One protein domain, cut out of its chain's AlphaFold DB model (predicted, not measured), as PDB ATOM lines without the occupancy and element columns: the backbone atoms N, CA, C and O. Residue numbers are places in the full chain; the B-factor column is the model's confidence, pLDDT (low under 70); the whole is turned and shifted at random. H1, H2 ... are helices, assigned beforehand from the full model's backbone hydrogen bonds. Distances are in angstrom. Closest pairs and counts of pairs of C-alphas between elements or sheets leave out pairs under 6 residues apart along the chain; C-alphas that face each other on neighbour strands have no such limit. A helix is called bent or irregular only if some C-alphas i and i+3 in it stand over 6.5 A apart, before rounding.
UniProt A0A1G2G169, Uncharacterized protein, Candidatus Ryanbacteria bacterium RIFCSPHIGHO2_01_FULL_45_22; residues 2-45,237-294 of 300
ATOM      1  N   GLU A   2     138.998 123.416  89.641       85.31
ATOM      2  CA  GLU A   2     139.576 124.445  90.527       85.31
ATOM      3  C   GLU A   2     140.466 125.479  89.820       85.31
ATOM      4  O   GLU A   2     140.237 126.674  89.986       85.31
ATOM      5  N   THR A   3     141.378 125.064  88.933       87.50
ATOM      6  CA  THR A   3     142.283 125.983  88.209       87.50
ATOM      7  C   THR A   3     141.529 127.078  87.441       87.50
ATOM      8  O   THR A   3     141.929 128.238  87.447       87.50
ATOM      9  N   ARG A   4     140.369 126.752  86.847       88.06
ATOM     10  CA  ARG A   4     139.512 127.735  86.156       88.06
ATOM     11  C   ARG A   4     138.918 128.764  87.121       88.06
ATOM     12  O   ARG A   4     138.826 129.933  86.766       88.06
ATOM     13  N   LYS A   5     138.502 128.350  88.325       87.38
ATOM     14  CA  LYS A   5     137.969 129.272  89.342       87.38
ATOM     15  C   LYS A   5     139.060 130.222  89.839       87.38
ATOM     16  O   LYS A   5     138.801 131.416  89.944       87.38
ATOM     17  N   ILE A   6     140.260 129.693  90.088       87.88
ATOM     18  CA  ILE A   6     141.441 130.464  90.500       87.88
ATOM     19  C   ILE A   6     141.791 131.496  89.428       87.88
ATOM     20  O   ILE A   6     141.861 132.682  89.732       87.88
ATOM     21  N   ALA A   7     141.900 131.071  88.165       88.12
ATOM     22  CA  ALA A   7     142.196 131.963  87.045       88.12
ATOM     23  C   ALA A   7     141.184 133.115  86.938       88.12
ATOM     24  O   ALA A   7     141.578 134.270  86.819       88.12
ATOM     25  N   VAL A   8     139.881 132.819  87.034       87.44
ATOM     26  CA  VAL A   8     138.821 133.842  86.970       87.44
ATOM     27  C   VAL A   8     138.871 134.788  88.173       87.44
ATOM     28  O   VAL A   8     138.731 135.995  87.996       87.44
ATOM     29  N   ALA A   9     139.088 134.277  89.387       85.38
ATOM     30  CA  ALA A   9     139.184 135.111  90.584       85.38
ATOM     31  C   ALA A   9     140.395 136.055  90.525       85.38
ATOM     32  O   ALA A   9     140.252 137.255  90.759       85.38
ATOM     33  N   CYS A  10     141.564 135.540  90.138       87.81
ATOM     34  CA  CYS A  10     142.778 136.344  90.006       87.81
ATOM     35  C   CYS A  10     142.678 137.338  88.840       87.81
ATOM     36  O   CYS A  10     143.162 138.460  88.964       87.81
ATOM     37  N   PHE A  11     141.986 136.972  87.752       91.75
ATOM     38  CA  PHE A  11     141.667 137.894  86.660       91.75
ATOM     39  C   PHE A  11     140.850 139.091  87.150       91.75
ATOM     40  O   PHE A  11     141.204 140.238  86.890       91.75
ATOM     41  N   ILE A  12     139.771 138.831  87.893       86.69
ATOM     42  CA  ILE A  12     138.913 139.882  88.454       86.69
ATOM     43  C   ILE A  12     139.710 140.760  89.429       86.69
ATOM     44  O   ILE A  12     139.592 141.982  89.374       86.69
ATOM     45  N   GLY A  13     140.547 140.157  90.282       84.75
ATOM     46  CA  GLY A  13     141.429 140.887  91.196       84.75
ATOM     47  C   GLY A  13     142.413 141.805  90.464       84.75
ATOM     48  O   GLY A  13     142.481 142.994  90.767       84.75
ATOM     49  N   GLY A  14     143.120 141.295  89.454       81.06
ATOM     50  CA  GLY A  14     144.072 142.085  88.665       81.06
ATOM     51  C   GLY A  14     143.412 143.217  87.882       81.06
ATOM     52  O   GLY A  14     143.892 144.351  87.915       81.06
ATOM     53  N   ALA A  15     142.262 142.948  87.259       83.44
ATOM     54  CA  ALA A  15     141.504 143.959  86.528       83.44
ATOM     55  C   ALA A  15     140.982 145.070  87.457       83.44
ATOM     56  O   ALA A  15     141.152 146.253  87.162       83.44
ATOM     57  N   LEU A  16     140.400 144.714  88.610       84.62
ATOM     58  CA  LEU A  16     139.931 145.695  89.596       84.62
ATOM     59  C   LEU A  16     141.079 146.516  90.185       84.62
ATOM     60  O   LEU A  16     140.914 147.718  90.388       84.62
ATOM     61  N   CYS A  17     142.238 145.892  90.413       90.75
ATOM     62  CA  CYS A  17     143.432 146.589  90.877       90.75
ATOM     63  C   CYS A  17     143.840 147.705  89.911       90.75
ATOM     64  O   CYS A  17     143.962 148.856  90.326       90.75
ATOM     65  N   CYS A  18     144.001 147.382  88.624       84.81
ATOM     66  CA  CYS A  18     144.361 148.369  87.607       84.81
ATOM     67  C   CYS A  18     143.277 149.436  87.433       84.81
ATOM     68  O   CYS A  18     143.595 150.620  87.381       84.81
ATOM     69  N   ALA A  19     142.003 149.036  87.376       86.00
ATOM     70  CA  ALA A  19     140.902 149.967  87.148       86.00
ATOM     71  C   ALA A  19     140.823 151.021  88.261       86.00
ATOM     72  O   ALA A  19     140.773 152.217  87.983       86.00
ATOM     73  N   VAL A  20     140.883 150.591  89.524       82.56
ATOM     74  CA  VAL A  20     140.852 151.513  90.666       82.56
ATOM     75  C   VAL A  20     142.125 152.357  90.729       82.56
ATOM     76  O   VAL A  20     142.029 153.554  90.980       82.56
ATOM     77  N   ALA A  21     143.299 151.792  90.436       86.62
ATOM     78  CA  ALA A  21     144.545 152.559  90.399       86.62
ATOM     79  C   ALA A  21     144.535 153.690  89.348       86.62
ATOM     80  O   ALA A  21     145.178 154.712  89.569       86.62
ATOM     81  N   PHE A  22     143.795 153.543  88.241       85.31
ATOM     82  CA  PHE A  22     143.612 154.609  87.243       85.31
ATOM     83  C   PHE A  22     142.536 155.629  87.599       85.31
ATOM     84  O   PHE A  22     142.655 156.793  87.226       85.31
ATOM     85  N   MET A  23     141.478 155.214  88.300       84.00
ATOM     86  CA  MET A  23     140.409 156.132  88.708       84.00
ATOM     87  C   MET A  23     140.879 157.171  89.733       84.00
ATOM     88  O   MET A  23     140.271 158.234  89.850       84.00
ATOM     89  N   PHE A  24     141.942 156.872  90.480       84.44
ATOM     90  CA  PHE A  24     142.540 157.787  91.446       84.44
ATOM     91  C   PHE A  24     143.841 158.397  90.914       84.44
ATOM     92  O   PHE A  24     144.492 157.852  90.028       84.44
ATOM     93  N   ALA A  25     144.240 159.550  91.466       79.69
ATOM     94  CA  ALA A  25     145.509 160.176  91.099       79.69
ATOM     95  C   ALA A  25     146.686 159.206  91.340       79.69
ATOM     96  O   ALA A  25     146.610 158.417  92.286       79.69
ATOM     97  N   PRO A  26     147.800 159.304  90.586       83.06
ATOM     98  CA  PRO A  26     148.924 158.371  90.700       83.06
ATOM     99  C   PRO A  26     149.468 158.212  92.122       83.06
ATOM    100  O   PRO A  26     149.909 157.134  92.479       83.06
ATOM    101  N   VAL A  27     149.379 159.241  92.973       82.88
ATOM    102  CA  VAL A  27     149.782 159.188  94.396       82.88
ATOM    103  C   VAL A  27     148.965 158.166  95.211       82.88
ATOM    104  O   VAL A  27     149.434 157.635  96.216       82.88
ATOM    105  N   TYR A  28     147.753 157.854  94.764       86.44
ATOM    106  CA  TYR A  28     146.792 156.983  95.434       86.44
ATOM    107  C   TYR A  28     146.619 155.619  94.743       86.44
ATOM    108  O   TYR A  28     145.639 154.917  94.992       86.44
ATOM    109  N   TRP A  29     147.582 155.212  93.907       85.06
ATOM    110  CA  TRP A  29     147.573 153.931  93.186       85.06
ATOM    111  C   TRP A  29     147.384 152.705  94.099       85.06
ATOM    112  O   TRP A  29     146.800 151.700  93.696       85.06
ATOM    113  N   TRP A  30     147.820 152.795  95.360       85.06
ATOM    114  CA  TRP A  30     147.693 151.738  96.365       85.06
ATOM    115  C   TRP A  30     146.234 151.402  96.731       85.06
ATOM    116  O   TRP A  30     145.978 150.294  97.205       85.06
ATOM    117  N   PHE A  31     145.252 152.280  96.460       78.38
ATOM    118  CA  PHE A  31     143.832 151.901  96.549       78.38
ATOM    119  C   PHE A  31     143.477 150.787  95.560       78.38
ATOM    120  O   PHE A  31     142.628 149.947  95.865       78.38
ATOM    121  N   GLY A  32     144.173 150.733  94.421       74.88
ATOM    122  CA  GLY A  32     144.112 149.616  93.489       74.88
ATOM    123  C   GLY A  32     144.484 148.298  94.159       74.88
ATOM    124  O   GLY A  32     143.746 147.330  94.032       74.88
ATOM    125  N   LEU A  33     145.544 148.267  94.972       83.81
ATOM    126  CA  LEU A  33     145.955 147.046  95.675       83.81
ATOM    127  C   LEU A  33     144.863 146.520  96.613       83.81
ATOM    128  O   LEU A  33     144.587 145.323  96.648       83.81
ATOM    129  N   ILE A  34     144.205 147.418  97.350       83.88
ATOM    130  CA  ILE A  34     143.108 147.059  98.259       83.88
ATOM    131  C   ILE A  34     141.911 146.524  97.465       83.88
ATOM    132  O   ILE A  34     141.331 145.502  97.834       83.88
ATOM    133  N   ALA A  35     141.558 147.188  96.362       80.00
ATOM    134  CA  ALA A  35     140.472 146.759  95.489       80.00
ATOM    135  C   ALA A  35     140.770 145.416  94.806       80.00
ATOM    136  O   ALA A  35     139.882 144.572  94.717       80.00
ATOM    137  N   GLY A  36     142.013 145.196  94.379       76.62
ATOM    138  CA  GLY A  36     142.473 143.941  93.796       76.62
ATOM    139  C   GLY A  36     142.419 142.788  94.784       76.62
ATOM    140  O   GLY A  36     141.865 141.735  94.462       76.62
ATOM    141  N   MET A  37     142.883 143.015  96.016       79.25
ATOM    142  CA  MET A  37     142.807 142.020  97.084       79.25
ATOM    143  C   MET A  37     141.352 141.685  97.402       79.25
ATOM    144  O   MET A  37     140.984 140.513  97.434       79.25
ATOM    145  N   ALA A  38     140.497 142.697  97.577       78.44
ATOM    146  CA  ALA A  38     139.074 142.485  97.824       78.44
ATOM    147  C   ALA A  38     138.400 141.745  96.655       78.44
ATOM    148  O   ALA A  38     137.648 140.797  96.877       78.44
ATOM    149  N   GLY A  39     138.705 142.140  95.419       77.38
ATOM    150  CA  GLY A  39     138.171 141.557  94.192       77.38
ATOM    151  C   GLY A  39     138.558 140.093  94.004       77.38
ATOM    152  O   GLY A  39     137.685 139.258  93.776       77.38
ATOM    153  N   GLY A  40     139.843 139.765  94.161       74.38
ATOM    154  CA  GLY A  40     140.334 138.389  94.074       74.38
ATOM    155  C   GLY A  40     139.805 137.508  95.207       74.38
ATOM    156  O   GLY A  40     139.350 136.389  94.965       74.38
ATOM    157  N   TYR A  41     139.763 138.042  96.432       78.56
ATOM    158  CA  TYR A  41     139.283 137.320  97.611       78.56
ATOM    159  C   TYR A  41     137.780 137.007  97.550       78.56
ATOM    160  O   TYR A  41     137.351 135.896  97.862       78.56
ATOM    161  N   ILE A  42     136.968 137.994  97.158       78.12
ATOM    162  CA  ILE A  42     135.506 137.869  97.066       78.12
ATOM    163  C   ILE A  42     135.097 137.127  95.786       78.12
ATOM    164  O   ILE A  42     134.102 136.399  95.787       78.12
ATOM    165  N   GLY A  43     135.854 137.303  94.699       76.62
ATOM    166  CA  GLY A  43     135.614 136.652  93.412       76.62
ATOM    167  C   GLY A  43     135.767 135.134  93.482       76.62
ATOM    168  O   GLY A  43     135.001 134.407  92.841       76.62
ATOM    169  N   TYR A  44     136.685 134.642  94.318       76.19
ATOM    170  CA  TYR A  44     136.809 133.218  94.600       76.19
ATOM    171  C   TYR A  44     135.610 132.746  95.442       76.19
ATOM    172  O   TYR A  44     135.480 133.049  96.627       76.19
ATOM    173  N   GLU A  45     134.696 132.020  94.790       82.38
ATOM    174  CA  GLU A  45     133.443 131.504  95.366       82.38
ATOM    175  C   GLU A  45     132.484 132.585  95.898       82.38
ATOM    176  O   GLU A  45     131.914 132.479  96.990       82.38
ATOM    177  N   ASP A 237     142.702 129.538 102.653       85.38
ATOM    178  CA  ASP A 237     144.053 129.810 102.151       85.38
ATOM    179  C   ASP A 237     144.054 130.052 100.635       85.38
ATOM    180  O   ASP A 237     144.716 130.960 100.133       85.38
ATOM    181  N   LYS A 238     143.195 129.333  99.899       85.06
ATOM    182  CA  LYS A 238     143.021 129.492  98.448       85.06
ATOM    183  C   LYS A 238     142.525 130.888  98.059       85.06
ATOM    184  O   LYS A 238     142.970 131.437  97.055       85.06
ATOM    185  N   ARG A 239     141.627 131.483  98.855       82.75
ATOM    186  CA  ARG A 239     141.103 132.843  98.622       82.75
ATOM    187  C   ARG A 239     142.176 133.895  98.842       82.75
ATOM    188  O   ARG A 239     142.224 134.867  98.097       82.75
ATOM    189  N   ILE A 240     143.023 133.698  99.853       85.62
ATOM    190  CA  ILE A 240     144.145 134.596 100.144       85.62
ATOM    191  C   ILE A 240     145.152 134.549  98.999       85.62
ATOM    192  O   ILE A 240     145.531 135.599  98.494       85.62
ATOM    193  N   LEU A 241     145.533 133.347  98.555       85.69
ATOM    194  CA  LEU A 241     146.457 133.174  97.434       85.69
ATOM    195  C   LEU A 241     145.913 133.854  96.172       85.69
ATOM    196  O   LEU A 241     146.595 134.691  95.595       85.69
ATOM    197  N   CYS A 242     144.637 133.629  95.831       84.12
ATOM    198  CA  CYS A 242     144.012 134.303  94.688       84.12
ATOM    199  C   CYS A 242     143.994 135.835  94.822       84.12
ATOM    200  O   CYS A 242     144.158 136.555  93.836       84.12
ATOM    201  N   ALA A 243     143.764 136.347  96.033       85.19
ATOM    202  CA  ALA A 243     143.777 137.779  96.305       85.19
ATOM    203  C   ALA A 243     145.172 138.377  96.100       85.19
ATOM    204  O   ALA A 243     145.295 139.423  95.464       85.19
ATOM    205  N   ILE A 244     146.210 137.710  96.608       89.88
ATOM    206  CA  ILE A 244     147.605 138.136  96.470       89.88
ATOM    207  C   ILE A 244     148.023 138.077  95.000       89.88
ATOM    208  O   ILE A 244     148.464 139.089  94.466       89.88
ATOM    209  N   ASP A 245     147.810 136.951  94.320       88.62
ATOM    210  CA  ASP A 245     148.257 136.750  92.937       88.62
ATOM    211  C   ASP A 245     147.550 137.694  91.957       88.62
ATOM    212  O   ASP A 245     148.191 138.307  91.098       88.62
ATOM    213  N   GLY A 246     146.235 137.883  92.124       82.56
ATOM    214  CA  GLY A 246     145.475 138.862  91.351       82.56
ATOM    215  C   GLY A 246     145.989 140.286  91.571       82.56
ATOM    216  O   GLY A 246     146.195 141.029  90.614       82.56
ATOM    217  N   THR A 247     146.267 140.652  92.825       88.19
ATOM    218  CA  THR A 247     146.795 141.980  93.170       88.19
ATOM    219  C   THR A 247     148.193 142.204  92.612       88.19
ATOM    220  O   THR A 247     148.458 143.267  92.061       88.19
ATOM    221  N   LEU A 248     149.076 141.207  92.704       90.06
ATOM    222  CA  LEU A 248     150.423 141.274  92.141       90.06
ATOM    223  C   LEU A 248     150.385 141.416  90.618       90.06
ATOM    224  O   LEU A 248     151.140 142.216  90.074       90.06
ATOM    225  N   GLY A 249     149.478 140.713  89.934       87.62
ATOM    226  CA  GLY A 249     149.292 140.859  88.489       87.62
ATOM    227  C   GLY A 249     148.823 142.259  88.088       87.62
ATOM    228  O   GLY A 249     149.375 142.861  87.166       87.62
ATOM    229  N   GLY A 250     147.860 142.817  88.827       85.62
ATOM    230  CA  GLY A 250     147.399 144.190  88.620       85.62
ATOM    231  C   GLY A 250     148.468 145.241  88.937       85.62
ATOM    232  O   GLY A 250     148.667 146.179  88.167       85.62
ATOM    233  N   ALA A 251     149.209 145.063  90.033       88.75
ATOM    234  CA  ALA A 251     150.308 145.942  90.422       88.75
ATOM    235  C   ALA A 251     151.444 145.912  89.397       88.75
ATOM    236  O   ALA A 251     151.919 146.965  88.986       88.75
ATOM    237  N   ALA A 252     151.847 144.722  88.943       90.69
ATOM    238  CA  ALA A 252     152.875 144.560  87.924       90.69
ATOM    239  C   ALA A 252     152.457 145.218  86.604       90.69
ATOM    240  O   ALA A 252     153.251 145.949  86.018       90.69
ATOM    241  N   SER A 253     151.206 145.020  86.172       89.62
ATOM    242  CA  SER A 253     150.656 145.676  84.981       89.62
ATOM    243  C   SER A 253     150.694 147.200  85.111       89.62
ATOM    244  O   SER A 253     151.242 147.888  84.252       89.62
ATOM    245  N   TYR A 254     150.165 147.731  86.217       88.38
ATOM    246  CA  TYR A 254     150.124 149.169  86.454       88.38
ATOM    247  C   TYR A 254     151.533 149.766  86.529       88.38
ATOM    248  O   TYR A 254     151.840 150.692  85.796       88.38
ATOM    249  N   LEU A 255     152.431 149.213  87.345       89.69
ATOM    250  CA  LEU A 255     153.779 149.765  87.515       89.69
ATOM    251  C   LEU A 255     154.642 149.658  86.253       89.69
ATOM    252  O   LEU A 255     155.497 150.510  86.037       89.69
ATOM    253  N   SER A 256     154.431 148.631  85.424       90.12
ATOM    254  CA  SER A 256     155.248 148.420  84.222       90.12
ATOM    255  C   SER A 256     154.779 149.252  83.031       90.12
ATOM    256  O   SER A 256     155.593 149.606  82.182       90.12
ATOM    257  N   PHE A 257     153.478 149.546  82.945       87.44
ATOM    258  CA  PHE A 257     152.883 150.118  81.735       87.44
ATOM    259  C   PHE A 257     152.107 151.420  81.972       87.44
ATOM    260  O   PHE A 257     151.719 152.069  81.001       87.44
ATOM    261  N   ALA A 258     151.874 151.842  83.221       85.31
ATOM    262  CA  ALA A 258     151.143 153.076  83.480       85.31
ATOM    263  C   ALA A 258     152.007 154.313  83.218       85.31
ATOM    264  O   ALA A 258     152.932 154.622  83.967       85.31
ATOM    265  N   SER A 259     151.650 155.067  82.178       79.50
ATOM    266  CA  SER A 259     152.128 156.432  81.959       79.50
ATOM    267  C   SER A 259     151.030 157.453  82.283       79.50
ATOM    268  O   SER A 259     149.835 157.188  82.135       79.50
ATOM    269  N   SER A 260     151.426 158.654  82.710       66.25
ATOM    270  CA  SER A 260     150.499 159.742  83.056       66.25
ATOM    271  C   SER A 260     149.752 160.346  81.857       66.25
ATOM    272  O   SER A 260     148.890 161.195  82.060       66.25
ATOM    273  N   ALA A 261     150.072 159.939  80.624       69.19
ATOM    274  CA  ALA A 261     149.533 160.513  79.388       69.19
ATOM    275  C   ALA A 261     148.653 159.538  78.577       69.19
ATOM    276  O   ALA A 261     148.369 159.807  77.414       69.19
ATOM    277  N   MET A 262     148.225 158.411  79.159       83.19
ATOM    278  CA  MET A 262     147.435 157.413  78.429       83.19
ATOM    279  C   MET A 262     146.012 157.869  78.108       83.19
ATOM    280  O   MET A 262     145.280 158.379  78.961       83.19
ATOM    281  N   SER A 263     145.595 157.559  76.887       92.12
ATOM    282  CA  SER A 263     144.221 157.664  76.413       92.12
ATOM    283  C   SER A 263     143.300 156.627  77.077       92.12
ATOM    284  O   SER A 263     143.736 155.589  77.575       92.12
ATOM    285  N   PHE A 264     141.987 156.880  77.069       89.62
ATOM    286  CA  PHE A 264     140.998 155.963  77.652       89.62
ATOM    287  C   PHE A 264     141.041 154.530  77.064       89.62
ATOM    288  O   PHE A 264     140.978 153.577  77.843       89.62
ATOM    289  N   PRO A 265     141.214 154.320  75.738       90.62
ATOM    290  CA  PRO A 265     141.388 152.974  75.183       90.62
ATOM    291  C   PRO A 265     142.630 152.246  75.714       90.62
ATOM    292  O   PRO A 265     142.550 151.057  76.020       90.62
ATOM    293  N   GLU A 266     143.758 152.943  75.874       89.44
ATOM    294  CA  GLU A 266     144.993 152.365  76.428       89.44
ATOM    295  C   GLU A 266     144.805 151.949  77.891       89.44
ATOM    296  O   GLU A 266     145.233 150.864  78.284       89.44
ATOM    297  N   GLN A 267     144.078 152.750  78.678       90.50
ATOM    298  CA  GLN A 267     143.722 152.400  80.057       90.50
ATOM    299  C   GLN A 267     142.879 151.116  80.117       90.50
ATOM    300  O   GLN A 267     143.149 150.246  80.943       90.50
ATOM    301  N   ILE A 268     141.896 150.951  79.221       89.25
ATOM    302  CA  ILE A 268     141.091 149.717  79.138       89.25
ATOM    303  C   ILE A 268     141.974 148.510  78.807       89.25
ATOM    304  O   ILE A 268     141.858 147.470  79.460       89.25
ATOM    305  N   VAL A 269     142.865 148.639  77.819       90.50
ATOM    306  CA  VAL A 269     143.796 147.562  77.445       90.50
ATOM    307  C   VAL A 269     144.674 147.176  78.634       90.50
ATOM    308  O   VAL A 269     144.837 145.987  78.903       90.50
ATOM    309  N   LEU A 270     145.167 148.151  79.399       88.88
ATOM    310  CA  LEU A 270     146.010 147.903  80.568       88.88
ATOM    311  C   LEU A 270     145.249 147.230  81.717       88.88
ATOM    312  O   LEU A 270     145.794 146.354  82.390       88.88
ATOM    313  N   VAL A 271     143.974 147.576  81.914       90.31
ATOM    314  CA  VAL A 271     143.082 146.890  82.863       90.31
ATOM    315  C   VAL A 271     142.878 145.428  82.470       90.31
ATOM    316  O   VAL A 271     143.016 144.537  83.309       90.31
ATOM    317  N   ILE A 272     142.595 145.166  81.192       91.69
ATOM    318  CA  ILE A 272     142.443 143.803  80.664       91.69
ATOM    319  C   ILE A 272     143.755 143.025  80.825       91.69
ATOM    320  O   ILE A 272     143.746 141.879  81.277       91.69
ATOM    321  N   PHE A 273     144.887 143.658  80.512       91.62
ATOM    322  CA  PHE A 273     146.214 143.071  80.658       91.62
ATOM    323  C   PHE A 273     146.554 142.760  82.123       91.62
ATOM    324  O   PHE A 273     147.047 141.674  82.420       91.62
ATOM    325  N   GLY A 274     146.198 143.650  83.054       86.25
ATOM    326  CA  GLY A 274     146.303 143.405  84.494       86.25
ATOM    327  C   GLY A 274     145.479 142.205  84.951       86.25
ATOM    328  O   GLY A 274     145.955 141.400  85.750       86.25
ATOM    329  N   GLY A 275     144.285 142.023  84.382       85.19
ATOM    330  CA  GLY A 275     143.499 140.807  84.576       85.19
ATOM    331  C   GLY A 275     144.220 139.555  84.068       85.19
ATOM    332  O   GLY A 275     144.333 138.570  84.796       85.19
ATOM    333  N   PHE A 276     144.755 139.573  82.845       94.44
ATOM    334  CA  PHE A 276     145.485 138.423  82.297       94.44
ATOM    335  C   PHE A 276     146.740 138.073  83.103       94.44
ATOM    336  O   PHE A 276     146.957 136.894  83.384       94.44
ATOM    337  N   LEU A 277     147.528 139.067  83.525       89.12
ATOM    338  CA  LEU A 277     148.682 138.848  84.399       89.12
ATOM    339  C   LEU A 277     148.266 138.266  85.752       89.12
ATOM    340  O   LEU A 277     148.882 137.308  86.213       89.12
ATOM    341  N   GLY A 278     147.185 138.777  86.350       88.00
ATOM    342  CA  GLY A 278     146.618 138.210  87.575       88.00
ATOM    343  C   GLY A 278     146.227 136.741  87.396       88.00
ATOM    344  O   GLY A 278     146.597 135.896  88.207       88.00
ATOM    345  N   ALA A 279     145.539 136.404  86.302       91.25
ATOM    346  CA  ALA A 279     145.176 135.024  85.981       91.25
ATOM    347  C   ALA A 279     146.406 134.120  85.796       91.25
ATOM    348  O   ALA A 279     146.428 133.007  86.319       91.25
ATOM    349  N   ALA A 280     147.424 134.599  85.074       92.75
ATOM    350  CA  ALA A 280     148.655 133.860  84.823       92.75
ATOM    351  C   ALA A 280     149.419 133.576  86.123       92.75
ATOM    352  O   ALA A 280     149.791 132.429  86.366       92.75
ATOM    353  N   PHE A 281     149.588 134.584  86.986       90.62
ATOM    354  CA  PHE A 281     150.216 134.413  88.298       90.62
ATOM    355  C   PHE A 281     149.419 133.475  89.196       90.62
ATOM    356  O   PHE A 281     150.008 132.567  89.773       90.62
ATOM    357  N   GLY A 282     148.092 133.610  89.241       89.12
ATOM    358  CA  GLY A 282     147.244 132.722  90.037       89.12
ATOM    359  C   GLY A 282     147.341 131.257  89.608       89.12
ATOM    360  O   GLY A 282     147.462 130.364  90.446       89.12
ATOM    361  N   VAL A 283     147.331 130.988  88.298       92.56
ATOM    362  CA  VAL A 283     147.485 129.620  87.771       92.56
ATOM    363  C   VAL A 283     148.894 129.089  88.020       92.56
ATOM    364  O   VAL A 283     149.036 127.953  88.469       92.56
ATOM    365  N   ALA A 284     149.931 129.892  87.769       91.38
ATOM    366  CA  ALA A 284     151.315 129.488  87.997       91.38
ATOM    367  C   ALA A 284     151.576 129.183  89.479       91.38
ATOM    368  O   ALA A 284     152.134 128.134  89.799       91.38
ATOM    369  N   ASN A 285     151.120 130.047  90.387       91.56
ATOM    370  CA  ASN A 285     151.258 129.849  91.826       91.56
ATOM    371  C   ASN A 285     150.485 128.608  92.306       91.56
ATOM    372  O   ASN A 285     151.002 127.804  93.086       91.56
ATOM    373  N   TRP A 286     149.274 128.384  91.787       90.31
ATOM    374  CA  TRP A 286     148.504 127.180  92.098       90.31
ATOM    375  C   TRP A 286     149.202 125.897  91.624       90.31
ATOM    376  O   TRP A 286     149.397 124.973  92.413       90.31
ATOM    377  N   GLU A 287     149.605 125.829  90.355       91.31
ATOM    378  CA  GLU A 287     150.179 124.612  89.769       91.31
ATOM    379  C   GLU A 287     151.597 124.321  90.273       91.31
ATOM    380  O   GLU A 287     151.957 123.158  90.454       91.31
ATOM    381  N   ILE A 288     152.413 125.351  90.506       91.19
ATOM    382  CA  ILE A 288     153.809 125.187  90.925       91.19
ATOM    383  C   ILE A 288     153.900 125.092  92.444       91.19
ATOM    384  O   ILE A 288     154.409 124.106  92.968       91.19
ATOM    385  N   VAL A 289     153.404 126.092  93.169       88.44
ATOM    386  CA  VAL A 289     153.620 126.178  94.619       88.44
ATOM    387  C   VAL A 289     152.595 125.333  95.359       88.44
ATOM    388  O   VAL A 289     152.956 124.442  96.126       88.44
ATOM    389  N   SER A 290     151.306 125.567  95.109       86.00
ATOM    390  CA  SER A 290     150.249 124.934  95.907       86.00
ATOM    391  C   SER A 290     150.134 123.434  95.633       86.00
ATOM    392  O   SER A 290     149.990 122.645  96.566       86.00
ATOM    393  N   ASN A 291     150.206 123.032  94.362       87.31
ATOM    394  CA  ASN A 291     150.000 121.644  93.962       87.31
ATOM    395  C   ASN A 291     151.278 120.800  94.081       87.31
ATOM    396  O   ASN A 291     151.229 119.721  94.663       87.31
ATOM    397  N   ARG A 292     152.425 121.276  93.569       89.56
ATOM    398  CA  ARG A 292     153.661 120.465  93.533       89.56
ATOM    399  C   ARG A 292     154.508 120.559  94.797       89.56
ATOM    400  O   ARG A 292     155.127 119.570  95.164       89.56
ATOM    401  N   ILE A 293     154.584 121.729  95.433       89.94
ATOM    402  CA  ILE A 293     155.441 121.915  96.617       89.94
ATOM    403  C   ILE A 293     154.644 121.608  97.885       89.94
ATOM    404  O   ILE A 293     155.037 120.763  98.685       89.94
ATOM    405  N   LEU A 294     153.498 122.268  98.051       85.56
ATOM    406  CA  LEU A 294     152.714 122.211  99.287       85.56
ATOM    407  C   LEU A 294     151.704 121.056  99.334       85.56
ATOM    408  O   LEU A 294     151.152 120.798 100.399       85.56
TER     409      LEU A 294
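Overview. This is residues 2 to 45 and 237 to 294 of the 300 residues of an uncharacterized protein of Candidatus Ryanbacteria bacterium RIFCSPHIGHO2_01_FULL_45_22 (UniProt A0A1G2G169). Four helices make a rod-shaped bundle: the long H4 runs along one side, H1 and H3 fill the middle, and the shorter H2 covers the side away from H4. It is two helical hairpins, H1 with H2 and H3 with H4, set together so that H1 and H3 meet, with most of the touching helices crossed at steep tilts. The printed part has 102 residues with four named helices, H1, H2, H3 and H4 along the chain, and no named strand; the class is all helix. The whole is compact, with a radius of gyration of the C-alphas of 12.9 A, and spans 43 by 19 by 18 A.

Along the chain. Begin with H4, the longest helix, residues 264 to 293: find C-alpha 264 at (140.998, 155.963, 77.652), and from there it runs 41.6 A to C-alpha 293 at (155.441, 121.915, 96.617). H4 is neither bent nor irregular, but only just: C-alphas 287 and 290 are 6.1 A apart. H3, residues 237 to 257, is 30.1 A long. For H1, residues 2 to 23, start at C-alpha 2 at (139.576, 124.445, 90.527); it runs 31.8 A. H2, residues 30 to 43, is 19.6 A long.

Arrangement. The four helices form an up and down bundle, in which each runs against the one before it in the chain. Look first at H4 and H3, a helical hairpin: they touch, closest at the C-alphas of Gly 249 and Gly 278, 3.9 A apart, and run opposite ways at a steep tilt of 41 degrees. H4 also touches H1, closest at the C-alphas of Phe 11 and Gly 275, 4.0 A, opposite ways at 36 degrees, only just a steep tilt. H1 and H3, the two hubs, touch three helices each; they touch each other at the C-alphas of Cys 10 and Gly 246, the closest at 3.9 A, and run the same way at a steep tilt of 43 degrees. Beyond them, H2 touches H1 in the other helical hairpin, closest at the C-alphas of Gly 13 and Gly 40, 4.0 A, opposite ways at a shallow tilt of 28 degrees. H2 touches H3 too, closest at the C-alphas of Gly 40 and Ala 243, 4.1 A, opposite ways at a steep tilt of 38 degrees. H2 and H4 are apart. In H1, H2 and H3 every O i to N i+4 pair is within hydrogen-bond range; in H4, 24 of 26 are.

Size, cuts and confidence. The two C-alphas farthest apart, those of Ala 261 and Leu 294, are 43.3 A apart. Between residues 45 and 237 you meet a cut: residues 46 to 236 are not printed, and C-alphas 45 and 237 are 12.7 A apart. The links H1 to H2 and H3 to H4 are short, six residues each; H2 to H3 is the link across the cut. The mean pLDDT of the printed part is 85.8, and residues 260 to 261 are under 70.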